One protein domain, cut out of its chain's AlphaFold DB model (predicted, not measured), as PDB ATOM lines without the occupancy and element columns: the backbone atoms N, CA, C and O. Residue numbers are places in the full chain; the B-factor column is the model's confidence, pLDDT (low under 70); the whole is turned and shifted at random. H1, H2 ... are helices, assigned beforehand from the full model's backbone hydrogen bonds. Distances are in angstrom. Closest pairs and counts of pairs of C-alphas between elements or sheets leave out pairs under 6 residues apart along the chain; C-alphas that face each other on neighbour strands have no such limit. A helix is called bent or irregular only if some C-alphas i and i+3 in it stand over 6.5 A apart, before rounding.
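AT A GLANCE: This is residues 12 to 80 and 98 to 120 of the 125 residues of an uncharacterized protein of Rhizophagus irregularis (strain DAOM 181602 / DAOM 197198 / MUCL 43194) (UniProt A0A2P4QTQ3). Three helices, H2, H3 and H4, run up and down in a small bundle, with H3 and the longest helix, H4, well packed side by side and H2 more loosely placed. The short H1 packs on H2 and H3, while H5, beyond H4 from H3, meets H4 only near its own start and sticks out with residues 109 to 118. The printed part has 92 residues with five named helices, H1 to H5 in chain order, and no named strand; the class is all helix. It is only just compact, close to loose, with a radius of gyration of the C-alphas of 14.2 A, and its outline is flat, spanning 39 by 38 by 17 A.

HOW THE PARTS SIT: Begin at H1, residues 12 to 17, which touches H2, residues 24 to 33, at a steep tilt of 52 degrees, opposite ways; the closest C-alphas, of Trp 12 and Gly 30, are 4.0 A apart. Go on to H3, residues 37 to 49, the hub, which touches three other helices. H1 and H3 only just touch, with 3 pairs of C-alphas within 8 A, the closest those of Trp 12 and Tyr 43 at 7.0 A; of H3, residues 43 to 47 alone take part. H2 and H3 form a helical hairpin and only just touch, again with 3 pairs, the closest C-alphas being Leu 31 and Leu 40 at 7.2 A. H3 and H4, residues 58 to 79, form a second hairpin at a shallow tilt of 1 degrees, their closest C-alphas being Cys 44 and Cys 65 at 6.1 A. H2, H3 and H4 are an up and down bundle, each running against the one before it. H2 and H4 are close but not clearly touching, 7.7 A between the C-alphas of Leu 31 and Cys 65. H5, residues 98 to 118, only just touches H4, with 3 pairs, at a steep tilt of 49 degrees; the closest C-alphas are Leu 70 and Cys 101, 7.3 A apart, and H5 uses residues 101 to 104 alone. H5 is apart from H1, H2 and H3. In the five helices every O i to N i+4 pair is within hydrogen-bond range.

IN THESE COORDINATES: Find C-alpha 12 at (34.649, 20.394, -51.936), where H1 begins its 8.8 A. H2 spans 14.4 A and H3 19.1 A. From C-alpha 58 at (38.338, 30.921, -38.237), H4 runs 32.5 A. H5 runs 30.2 A to C-alpha 118 at (46.303, 46.425, -45.376).

THE WHOLE: Look for the C-alphas farthest apart, Asp 80 and Gly 120, at 44.3 A. Residues 81 to 97 are not printed, and C-alphas 80 and 98 are 18.1 A apart across that cut. Of the links printed whole, H2 to H3 is tight and the other two are short. The model's confidence is under 70 at residues 75 to 80 and 98 to 120.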
ATOM      1  N   TRP A  12      34.679  20.240 -53.388       82.62
ATOM      2  CA  TRP A  12      34.649  20.394 -51.936       82.62
ATOM      3  C   TRP A  12      34.961  19.096 -51.169       82.62
ATOM      4  O   TRP A  12      35.570  19.175 -50.108       82.62
ATOM      5  N   GLN A  13      34.606  17.918 -51.691       83.25
ATOM      6  CA  GLN A  13      34.954  16.622 -51.092       83.25
ATOM      7  C   GLN A  13      36.453  16.333 -51.230       83.25
ATOM      8  O   GLN A  13      37.081  15.879 -50.278       83.25
ATOM      9  N   GLU A  14      37.040  16.655 -52.385       84.00
ATOM     10  CA  GLU A  14      38.482  16.517 -52.626       84.00
ATOM     11  C   GLU A  14      39.293  17.351 -51.622       84.00
ATOM     12  O   GLU A  14      40.249  16.860 -51.026       84.00
ATOM     13  N   ILE A  15      38.863  18.594 -51.374       84.12
ATOM     14  CA  ILE A  15      39.507  19.495 -50.411       84.12
ATOM     15  C   ILE A  15      39.424  18.942 -48.982       84.12
ATOM     16  O   ILE A  15      40.391  19.042 -48.235       84.12
ATOM     17  N   LEU A  16      38.286  18.362 -48.589       82.19
ATOM     18  CA  LEU A  16      38.102  17.833 -47.233       82.19
ATOM     19  C   LEU A  16      38.851  16.520 -46.987       82.19
ATOM     20  O   LEU A  16      39.266  16.262 -45.861       82.19
ATOM     21  N   ASN A  17      39.045  15.707 -48.026       82.88
ATOM     22  CA  ASN A  17      39.779  14.444 -47.927       82.88
ATOM     23  C   ASN A  17      41.303  14.638 -47.867       82.88
ATOM     24  O   ASN A  17      42.041  13.697 -47.566       82.88
ATOM     25  N   ARG A  18      41.799  15.850 -48.137       80.00
ATOM     26  CA  ARG A  18      43.223  16.174 -48.042       80.00
ATOM     27  C   ARG A  18      43.658  16.329 -46.585       80.00
ATOM     28  O   ARG A  18      42.987  16.943 -45.761       80.00
ATOM     29  N   ARG A  19      44.851  15.812 -46.278       73.50
ATOM     30  CA  ARG A  19      45.523  16.005 -44.977       73.50
ATOM     31  C   ARG A  19      46.193  17.377 -44.840       73.50
ATOM     32  O   ARG A  19      46.609  17.744 -43.739       73.50
ATOM     33  N   GLU A  20      46.330  18.099 -45.947       82.00
ATOM     34  CA  GLU A  20      47.007  19.389 -45.995       82.00
ATOM     35  C   GLU A  20      46.160  20.508 -45.376       82.00
ATOM     36  O   GLU A  20      44.927  20.447 -45.380       82.00
ATOM     37  N   PRO A  21      46.799  21.548 -44.815       85.25
ATOM     38  CA  PRO A  21      46.084  22.722 -44.353       85.25
ATOM     39  C   PRO A  21      45.383  23.425 -45.516       85.25
ATOM     40  O   PRO A  21      46.019  23.795 -46.498       85.25
ATOM     41  N   ILE A  22      44.086  23.678 -45.366       85.12
ATOM     42  CA  ILE A  22      43.277  24.267 -46.432       85.12
ATOM     43  C   ILE A  22      43.745  25.689 -46.715       85.12
ATOM     44  O   ILE A  22      43.786  26.544 -45.817       85.12
ATOM     45  N   THR A  23      44.074  25.942 -47.978       86.94
ATOM     46  CA  THR A  23      44.442  27.271 -48.461       86.94
ATOM     47  C   THR A  23      43.202  28.125 -48.733       86.94
ATOM     48  O   THR A  23      42.082  27.640 -48.915       86.94
ATOM     49  N   ARG A  24      43.386  29.449 -48.792       84.56
ATOM     50  CA  ARG A  24      42.290  30.382 -49.092       84.56
ATOM     51  C   ARG A  24      41.662  30.108 -50.465       84.56
ATOM     52  O   ARG A  24      40.443  30.186 -50.591       84.56
ATOM     53  N   SER A  25      42.470  29.809 -51.480       83.00
ATOM     54  CA  SER A  25      42.002  29.524 -52.842       83.00
ATOM     55  C   SER A  25      41.179  28.237 -52.896       83.00
ATOM     56  O   SER A  25      40.088  28.245 -53.463       83.00
ATOM     57  N   GLU A  26      41.641  27.167 -52.246       88.50
ATOM     58  CA  GLU A  26      40.886  25.915 -52.121       88.50
ATOM     59  C   GLU A  26      39.563  26.137 -51.397       88.50
ATOM     60  O   GLU A  26      38.515  25.747 -51.909       88.50
ATOM     61  N   PHE A  27      39.577  26.856 -50.271       88.06
ATOM     62  CA  PHE A  27      38.352  27.179 -49.547       88.06
ATOM     63  C   PHE A  27      37.300  27.835 -50.456       88.06
ATOM     64  O   PHE A  27      36.137  27.422 -50.453       88.06
ATOM     65  N   HIS A  28      37.698  28.815 -51.275       86.81
ATOM     66  CA  HIS A  28      36.795  29.468 -52.231       86.81
ATOM     67  C   HIS A  28      36.395  28.563 -53.398       86.81
ATOM     68  O   HIS A  28      35.237  28.614 -53.822       86.81
ATOM     69  N   ARG A  29      37.299  27.708 -53.895       87.12
ATOM     70  CA  ARG A  29      37.002  26.702 -54.932       87.12
ATOM     71  C   ARG A  29      35.896  25.759 -54.462       87.12
ATOM     72  O   ARG A  29      34.880  25.620 -55.144       87.12
ATOM     73  N   GLY A  30      36.044  25.189 -53.266       88.06
ATOM     74  CA  GLY A  30      35.033  24.332 -52.644       88.06
ATOM     75  C   GLY A  30      33.720  25.081 -52.418       88.06
ATOM     76  O   GLY A  30      32.674  24.649 -52.899       88.06
ATOM     77  N   LEU A  31      33.779  26.266 -51.803       87.88
ATOM     78  CA  LEU A  31      32.601  27.082 -51.490       87.88
ATOM     79  C   LEU A  31      31.784  27.461 -52.738       87.88
ATOM     80  O   LEU A  31      30.551  27.516 -52.690       87.88
ATOM     81  N   ASN A  32      32.455  27.730 -53.860       86.88
ATOM     82  CA  ASN A  32      31.809  28.093 -55.119       86.88
ATOM     83  C   ASN A  32      31.280  26.894 -55.910       86.88
ATOM     84  O   ASN A  32      30.314  27.070 -56.650       86.88
ATOM     85  N   SER A  33      31.841  25.699 -55.712       86.88
ATOM     86  CA  SER A  33      31.357  24.467 -56.350       86.88
ATOM     87  C   SER A  33      29.995  23.997 -55.819       86.88
ATOM     88  O   SER A  33      29.251  23.301 -56.507       86.88
ATOM     89  N   ILE A  34      29.634  24.391 -54.595       86.69
ATOM     90  CA  ILE A  34      28.427  23.902 -53.931       86.69
ATOM     91  C   ILE A  34      27.204  24.649 -54.459       86.69
ATOM     92  O   ILE A  34      27.129  25.880 -54.370       86.69
ATOM     93  N   ARG A  35      26.175  23.912 -54.891       82.31
ATOM     94  CA  ARG A  35      24.889  24.467 -55.358       82.31
ATOM     95  C   ARG A  35      23.791  24.401 -54.299       82.31
ATOM     96  O   ARG A  35      23.148  25.416 -54.049       82.31
ATOM     97  N   ASP A  36      23.717  23.318 -53.540       83.06
ATOM     98  CA  ASP A  36      22.661  23.118 -52.541       83.06
ATOM     99  C   ASP A  36      22.931  23.833 -51.211       83.06
ATOM    100  O   ASP A  36      24.078  24.150 -50.870       83.06
ATOM    101  N   LYS A  37      21.863  24.138 -50.465       82.81
ATOM    102  CA  LYS A  37      21.954  24.787 -49.143       82.81
ATOM    103  C   LYS A  37      22.419  23.801 -48.069       82.81
ATOM    104  O   LYS A  37      23.289  24.153 -47.281       82.81
ATOM    105  N   SER A  38      21.903  22.571 -48.079       80.88
ATOM    106  CA  SER A  38      22.308  21.506 -47.148       80.88
ATOM    107  C   SER A  38      23.801  21.189 -47.264       80.88
ATOM    108  O   SER A  38      24.515  21.223 -46.265       80.88
ATOM    109  N   LEU A  39      24.296  21.000 -48.492       87.44
ATOM    110  CA  LEU A  39      25.714  20.744 -48.765       87.44
ATOM    111  C   LEU A  39      26.620  21.908 -48.348       87.44
ATOM    112  O   LEU A  39      27.745  21.688 -47.909       87.44
ATOM    113  N   LEU A  40      26.135  23.150 -48.448       87.12
ATOM    114  CA  LEU A  40      26.893  24.320 -48.010       87.12
ATOM    115  C   LEU A  40      27.101  24.300 -46.495       87.12
ATOM    116  O   LEU A  40      28.207  24.558 -46.027       87.12
ATOM    117  N   THR A  41      26.054  23.970 -45.740       85.81
ATOM    118  CA  THR A  41      26.143  23.824 -44.286       85.81
ATOM    119  C   THR A  41      27.119  22.715 -43.903       85.81
ATOM    120  O   THR A  41      27.983  22.948 -43.057       85.81
ATOM    121  N   THR A  42      27.043  21.553 -44.557       90.69
ATOM    122  CA  THR A  42      27.974  20.437 -44.323       90.69
ATOM    123  C   THR A  42      29.416  20.856 -44.583       90.69
ATOM    124  O   THR A  42      30.248  20.766 -43.685       90.69
ATOM    125  N   TYR A  43      29.700  21.418 -45.759       89.56
ATOM    126  CA  TYR A  43      31.040  21.891 -46.105       89.56
ATOM    127  C   TYR A  43      31.590  22.888 -45.082       89.56
ATOM    128  O   TYR A  43      32.711  22.742 -44.605       89.56
ATOM    129  N   CYS A  44      30.795  23.884 -44.696       88.81
ATOM    130  CA  CYS A  44      31.218  24.889 -43.728       88.81
ATOM    131  C   CYS A  44      31.509  24.300 -42.341       88.81
ATOM    132  O   CYS A  44      32.433  24.759 -41.670       88.81
ATOM    133  N   ASN A  45      30.764  23.279 -41.911       87.75
ATOM    134  CA  ASN A  45      31.029  22.583 -40.653       87.75
ATOM    135  C   ASN A  45      32.337  21.784 -40.709       87.75
ATOM    136  O   ASN A  45      33.130  21.862 -39.772       87.75
ATOM    137  N   GLU A  46      32.603  21.093 -41.816       88.38
ATOM    138  CA  GLU A  46      33.846  20.335 -41.993       88.38
ATOM    139  C   GLU A  46      35.067  21.258 -42.091       88.38
ATOM    140  O   GLU A  46      36.058  21.073 -41.383       88.38
ATOM    141  N   ILE A  47      34.965  22.353 -42.847       84.62
ATOM    142  CA  ILE A  47      36.015  23.379 -42.939       84.62
ATOM    143  C   ILE A  47      36.317  24.021 -41.577       84.62
ATOM    144  O   ILE A  47      37.466  24.368 -41.289       84.62
ATOM    145  N   ARG A  48      35.315  24.174 -40.697       83.88
ATOM    146  CA  ARG A  48      35.545  24.679 -39.331       83.88
ATOM    147  C   ARG A  48      36.431  23.743 -38.506       83.88
ATOM    148  O   ARG A  48      37.129  24.243 -37.618       83.88
ATOM    149  N   ARG A  49      36.389  22.437 -38.788       83.06
ATOM    150  CA  ARG A  49      37.153  21.378 -38.107       83.06
ATOM    151  C   ARG A  49      38.484  21.068 -38.801       83.06
ATOM    152  O   ARG A  49      39.386  20.545 -38.152       83.06
ATOM    153  N   ALA A  50      38.618  21.408 -40.080       83.06
ATOM    154  CA  ALA A  50      39.815  21.152 -40.870       83.06
ATOM    155  C   ALA A  50      41.040  21.965 -40.404       83.06
ATOM    156  O   ALA A  50      40.931  23.044 -39.805       83.06
ATOM    157  N   ARG A  51      42.237  21.445 -40.717       81.44
ATOM    158  CA  ARG A  51      43.508  22.159 -40.521       81.44
ATOM    159  C   ARG A  51      43.569  23.341 -41.488       81.44
ATOM    160  O   ARG A  51      43.173  23.232 -42.643       81.44
ATOM    161  N   ARG A  52      44.063  24.481 -41.009       82.94
ATOM    162  CA  ARG A  52      43.997  25.765 -41.722       82.94
ATOM    163  C   ARG A  52      45.386  26.215 -42.138       82.94
ATOM    164  O   ARG A  52      46.296  26.190 -41.310       82.94
ATOM    165  N   GLY A  53      45.531  26.626 -43.395       77.44
ATOM    166  CA  GLY A  53      46.750  27.265 -43.878       77.44
ATOM    167  C   GLY A  53      46.975  28.638 -43.241       77.44
ATOM    168  O   GLY A  53      46.058  29.262 -42.693       77.44
ATOM    169  N   HIS A  54      48.211  29.126 -43.325       75.38
ATOM    170  CA  HIS A  54      48.570  30.456 -42.848       75.38
ATOM    171  C   HIS A  54      47.714  31.533 -43.546       75.38
ATOM    172  O   HIS A  54      47.517  31.499 -44.760       75.38
ATOM    173  N   GLY A  55      47.162  32.477 -42.778       71.94
ATOM    174  CA  GLY A  55      46.295  33.543 -43.300       71.94
ATOM    175  C   GLY A  55      44.807  33.186 -43.453       71.94
ATOM    176  O   GLY A  55      44.016  34.063 -43.806       71.94
ATOM    177  N   VAL A  56      44.385  31.953 -43.143       78.69
ATOM    178  CA  VAL A  56      42.963  31.562 -43.107       78.69
ATOM    179  C   VAL A  56      42.468  31.528 -41.660       78.69
ATOM    180  O   VAL A  56      42.626  30.541 -40.941       78.69
ATOM    181  N   THR A  57      41.857  32.625 -41.206       84.12
ATOM    182  CA  THR A  57      41.326  32.705 -39.836       84.12
ATOM    183  C   THR A  57      39.962  32.024 -39.715       84.12
ATOM    184  O   THR A  57      39.178  31.959 -40.663       84.12
ATOM    185  N   HIS A  58      39.641  31.534 -38.515       82.75
ATOM    186  CA  HIS A  58      38.338  30.921 -38.237       82.75
ATOM    187  C   HIS A  58      37.175  31.890 -38.507       82.75
ATOM    188  O   HIS A  58      36.225  31.540 -39.204       82.75
ATOM    189  N   ASN A  59      37.288  33.130 -38.014       84.31
ATOM    190  CA  ASN A  59      36.273  34.168 -38.202       84.31
ATOM    191  C   ASN A  59      36.049  34.492 -39.687       84.31
ATOM    192  O   ASN A  59      34.912  34.647 -40.128       84.31
ATOM    193  N   TYR A  60      37.130  34.528 -40.474       85.31
ATOM    194  CA  TYR A  60      37.041  34.717 -41.917       85.31
ATOM    195  C   TYR A  60      36.175  33.633 -42.573       85.31
ATOM    196  O   TYR A  60      35.236  33.963 -43.293       85.31
ATOM    197  N   MET A  61      36.427  32.354 -42.287       83.06
ATOM    198  CA  MET A  61      35.672  31.254 -42.902       83.06
ATOM    199  C   MET A  61      34.198  31.250 -42.499       83.06
ATOM    200  O   MET A  61      33.333  31.083 -43.359       83.06
ATOM    201  N   VAL A  62      33.900  31.495 -41.218       84.81
ATOM    202  CA  VAL A  62      32.517  31.598 -40.725       84.81
ATOM    203  C   VAL A  62      31.765  32.715 -41.454       84.81
ATOM    204  O   VAL A  62      30.661  32.482 -41.951       84.81
ATOM    205  N   ASN A  63      32.386  33.888 -41.608       85.81
ATOM    206  CA  ASN A  63      31.785  35.008 -42.334       85.81
ATOM    207  C   ASN A  63      31.541  34.678 -43.814       85.81
ATOM    208  O   ASN A  63      30.446  34.916 -44.321       85.81
ATOM    209  N   GLN A  64      32.517  34.085 -44.509       86.25
ATOM    210  CA  GLN A  64      32.362  33.714 -45.925       86.25
ATOM    211  C   GLN A  64      31.247  32.676 -46.132       86.25
ATOM    212  O   GLN A  64      30.444  32.796 -47.061       86.25
ATOM    213  N   CYS A  65      31.149  31.694 -45.235       87.31
ATOM    214  CA  CYS A  65      30.074  30.705 -45.225       87.31
ATOM    215  C   CYS A  65      28.689  31.340 -45.035       87.31
ATOM    216  O   CYS A  65      27.769  31.052 -45.806       87.31
ATOM    217  N   ALA A  66      28.548  32.249 -44.066       85.25
ATOM    218  CA  ALA A  66      27.297  32.965 -43.821       85.25
ATOM    219  C   ALA A  66      26.871  33.811 -45.035       85.25
ATOM    220  O   ALA A  66      25.712  33.767 -45.454       85.25
ATOM    221  N   ILE A  67      27.818  34.513 -45.664       84.12
ATOM    222  CA  ILE A  67      27.563  35.322 -46.864       84.12
ATOM    223  C   ILE A  67      27.106  34.446 -48.032       84.12
ATOM    224  O   ILE A  67      26.147  34.788 -48.730       84.12
ATOM    225  N   LYS A  68      27.764  33.303 -48.267       85.50
ATOM    226  CA  LYS A  68      27.373  32.387 -49.347       85.50
ATOM    227  C   LYS A  68      25.973  31.814 -49.115       85.50
ATOM    228  O   LYS A  68      25.198  31.724 -50.070       85.50
ATOM    229  N   ALA A  69      25.641  31.467 -47.870       83.81
ATOM    230  CA  ALA A  69      24.319  30.963 -47.507       83.81
ATOM    231  C   ALA A  69      23.236  32.015 -47.772       83.81
ATOM    232  O   ALA A  69      22.235  31.710 -48.423       83.81
ATOM    233  N   LEU A  70      23.494  33.266 -47.386       81.38
ATOM    234  CA  LEU A  70      22.600  34.389 -47.653       81.38
ATOM    235  C   LEU A  70      22.385  34.626 -49.156       81.38
ATOM    236  O   LEU A  70      21.249  34.771 -49.608       81.38
ATOM    237  N   LYS A  71      23.461  34.642 -49.951       82.19
ATOM    238  CA  LYS A  71      23.367  34.827 -51.410       82.19
ATOM    239  C   LYS A  71      22.512  33.742 -52.069       82.19
ATOM    240  O   LYS A  71      21.760  34.039 -52.995       82.19
ATOM    241  N   LYS A  72      22.601  32.498 -51.593       78.00
ATOM    242  CA  LYS A  72      21.749  31.408 -52.089       78.00
ATOM    243  C   LYS A  72      20.298  31.546 -51.656       78.00
ATOM    244  O   LYS A  72      19.417  31.319 -52.474       78.00
ATOM    245  N   GLU A  73      20.046  31.952 -50.418       71.88
ATOM    246  CA  GLU A  73      18.685  32.150 -49.916       71.88
ATOM    247  C   GLU A  73      17.945  33.251 -50.681       71.88
ATOM    248  O   GLU A  73      16.822  33.029 -51.134       71.88
ATOM    249  N   LYS A  74      18.612  34.386 -50.941       71.75
ATOM    250  CA  LYS A  74      18.071  35.451 -51.804       71.75
ATOM    251  C   LYS A  74      17.757  34.936 -53.220       71.75
ATOM    252  O   LYS A  74      16.738  35.314 -53.784       71.75
ATOM    253  N   ARG A  75      18.591  34.053 -53.787       60.62
ATOM    254  CA  ARG A  75      18.376  33.472 -55.128       60.62
ATOM    255  C   ARG A  75      17.179  32.513 -55.170       60.62
ATOM    256  O   ARG A  75      16.398  32.584 -56.112       60.62
ATOM    257  N   CYS A  76      17.017  31.657 -54.161       56.88
ATOM    258  CA  CYS A  76      15.874  30.741 -54.066       56.88
ATOM    259  C   CYS A  76      14.552  31.488 -53.823       56.88
ATOM    260  O   CYS A  76      13.547  31.181 -54.456       56.88
ATOM    261  N   GLY A  77      14.569  32.536 -52.988       54.59
ATOM    262  CA  GLY A  77      13.378  33.345 -52.709       54.59
ATOM    263  C   GLY A  77      12.835  34.125 -53.915       54.59
ATOM    264  O   GLY A  77      11.668  34.506 -53.912       54.59
ATOM    265  N   ILE A  78      13.652  34.350 -54.952       50.69
ATOM    266  CA  ILE A  78      13.206  34.941 -56.224       50.69
ATOM    267  C   ILE A  78      12.584  33.860 -57.121       50.69
ATOM    268  O   ILE A  78      11.490  34.065 -57.636       50.69
ATOM    269  N   SER A  79      13.192  32.669 -57.228       45.84
ATOM    270  CA  SER A  79      12.648  31.579 -58.060       45.84
ATOM    271  C   SER A  79      11.324  30.995 -57.556       45.84
ATOM    272  O   SER A  79      10.558  30.442 -58.344       45.84
ATOM    273  N   ASP A  80      11.034  31.112 -56.256       49.72
ATOM    274  CA  ASP A  80       9.747  30.690 -55.688       49.72
ATOM    275  C   ASP A  80       8.625  31.716 -55.936       49.72
ATOM    276  O   ASP A  80       7.446  31.352 -55.927       49.72
ATOM    277  N   ASN A  98      15.834  40.304 -41.612       48.28
ATOM    278  CA  ASN A  98      16.677  41.069 -42.548       48.28
ATOM    279  C   ASN A  98      17.801  41.865 -41.825       48.28
ATOM    280  O   ASN A  98      18.756  42.330 -42.440       48.28
ATOM    281  N   VAL A  99      17.734  41.996 -40.492       45.56
ATOM    282  CA  VAL A  99      18.724  42.733 -39.678       45.56
ATOM    283  C   VAL A  99      20.108  42.076 -39.716       45.56
ATOM    284  O   VAL A  99      21.104  42.766 -39.920       45.56
ATOM    285  N   GLY A 100      20.184  40.743 -39.604       50.09
ATOM    286  CA  GLY A 100      21.459  40.015 -39.679       50.09
ATOM    287  C   GLY A 100      22.111  40.110 -41.061       50.09
ATOM    288  O   GLY A 100      23.330  40.196 -41.171       50.09
ATOM    289  N   CYS A 101      21.294  40.178 -42.115       47.91
ATOM    290  CA  CYS A 101      21.754  40.337 -43.491       47.91
ATOM    291  C   CYS A 101      22.358  41.725 -43.721       47.91
ATOM    292  O   CYS A 101      23.479  41.817 -44.213       47.91
ATOM    293  N   LYS A 102      21.661  42.786 -43.292       53.44
ATOM    294  CA  LYS A 102      22.174  44.163 -43.356       53.44
ATOM    295  C   LYS A 102      23.439  44.344 -42.515       53.44
ATOM    296  O   LYS A 102      24.386  44.960 -42.985       53.44
ATOM    297  N   MET A 103      23.499  43.753 -41.318       55.69
ATOM    298  CA  MET A 103      24.712  43.772 -40.490       55.69
ATOM    299  C   MET A 103      25.895  43.076 -41.174       55.69
ATOM    300  O   MET A 103      26.989  43.630 -41.174       55.69
ATOM    301  N   LEU A 104      25.700  41.902 -41.786       56.12
ATOM    302  CA  LEU A 104      26.766  41.198 -42.514       56.12
ATOM    303  C   LEU A 104      27.225  41.959 -43.768       56.12
ATOM    304  O   LEU A 104      28.414  41.957 -44.077       56.12
ATOM    305  N   GLU A 105      26.309  42.630 -44.464       55.97
ATOM    306  CA  GLU A 105      26.574  43.421 -45.674       55.97
ATOM    307  C   GLU A 105      27.292  44.750 -45.353       55.97
ATOM    308  O   GLU A 105      28.258  45.112 -46.020       55.97
ATOM    309  N   SER A 106      26.932  45.433 -44.262       59.97
ATOM    310  CA  SER A 106      27.672  46.610 -43.776       59.97
ATOM    311  C   SER A 106      29.043  46.246 -43.197       59.97
ATOM    312  O   SER A 106      30.014  46.978 -43.397       59.97
ATOM    313  N   ASN A 107      29.152  45.105 -42.505       60.94
ATOM    314  CA  ASN A 107      30.440  44.605 -42.025       60.94
ATOM    315  C   ASN A 107      31.327  44.197 -43.215       60.94
ATOM    316  O   ASN A 107      32.521  44.448 -43.201       60.94
ATOM    317  N   TRP A 108      30.758  43.659 -44.296       57.91
ATOM    318  CA  TRP A 108      31.507  43.369 -45.518       57.91
ATOM    319  C   TRP A 108      32.215  44.601 -46.097       57.91
ATOM    320  O   TRP A 108      33.422  44.528 -46.322       57.91
ATOM    321  N   ASN A 109      31.511  45.726 -46.282       59.59
ATOM    322  CA  ASN A 109      32.131  46.952 -46.810       59.59
ATOM    323  C   ASN A 109      33.300  47.402 -45.927       59.59
ATOM    324  O   ASN A 109      34.413  47.559 -46.417       59.59
ATOM    325  N   LYS A 110      33.094  47.432 -44.606       62.12
ATOM    326  CA  LYS A 110      34.133  47.818 -43.643       62.12
ATOM    327  C   LYS A 110      35.371  46.909 -43.681       62.12
ATOM    328  O   LYS A 110      36.486  47.376 -43.466       62.12
ATOM    329  N   TRP A 111      35.201  45.608 -43.926       57.00
ATOM    330  CA  TRP A 111      36.315  44.651 -43.981       57.00
ATOM    331  C   TRP A 111      36.997  44.613 -45.348       57.00
ATOM    332  O   TRP A 111      38.194  44.340 -45.401       57.00
ATOM    333  N   ASN A 112      36.271  44.895 -46.431       56.94
ATOM    334  CA  ASN A 112      36.878  45.140 -47.735       56.94
ATOM    335  C   ASN A 112      37.749  46.394 -47.673       56.94
ATOM    336  O   ASN A 112      38.926  46.304 -48.008       56.94
ATOM    337  N   ASP A 113      37.229  47.502 -47.143       59.53
ATOM    338  CA  ASP A 113      37.992  48.742 -46.947       59.53
ATOM    339  C   ASP A 113      39.269  48.480 -46.134       59.53
ATOM    340  O   ASP A 113      40.361  48.903 -46.514       59.53
ATOM    341  N   LEU A 114      39.172  47.673 -45.070       58.94
ATOM    342  CA  LEU A 114      40.323  47.279 -44.254       58.94
ATOM    343  C   LEU A 114      41.315  46.363 -44.999       58.94
ATOM    344  O   LEU A 114      42.524  46.448 -44.773       58.94
ATOM    345  N   ALA A 115      40.831  45.477 -45.874       53.03
ATOM    346  CA  ALA A 115      41.671  44.604 -46.692       53.03
ATOM    347  C   ALA A 115      42.433  45.391 -47.770       53.03
ATOM    348  O   ALA A 115      43.608  45.102 -48.009       53.03
ATOM    349  N   PHE A 116      41.811  46.415 -48.361       50.53
ATOM    350  CA  PHE A 116      42.484  47.342 -49.273       50.53
ATOM    351  C   PHE A 116      43.504  48.217 -48.529       50.53
ATOM    352  O   PHE A 116      44.619  48.387 -49.013       50.53
ATOM    353  N   HIS A 117      43.206  48.649 -47.298       53.94
ATOM    354  CA  HIS A 117      44.137  49.444 -46.484       53.94
ATOM    355  C   HIS A 117      45.337  48.649 -45.931       53.94
ATOM    356  O   HIS A 117      46.408  49.212 -45.712       53.94
ATOM    357  N   ARG A 118      45.185  47.334 -45.711       48.34
ATOM    358  CA  ARG A 118      46.303  46.425 -45.376       48.34
ATOM    359  C   ARG A 118      47.146  46.026 -46.589       48.34
ATOM    360  O   ARG A 118      48.242  45.509 -46.399       48.34
ATOM    361  N   SER A 119      46.658  46.274 -47.802       43.09
ATOM    362  CA  SER A 119      47.379  46.065 -49.064       43.09
ATOM    363  C   SER A 119      48.073  47.356 -49.512       43.09
ATOM    364  O   SER A 119      48.083  47.687 -50.697       43.09
ATOM    365  N   GLY A 120      48.596  48.125 -48.551       47.72
ATOM    366  CA  GLY A 120      49.291  49.385 -48.781       47.72
ATOM    367  C   GLY A 120      50.597  49.181 -49.540       47.72
ATOM    368  O   GLY A 120      51.652  49.085 -48.930       47.72
TER     369      GLY A 120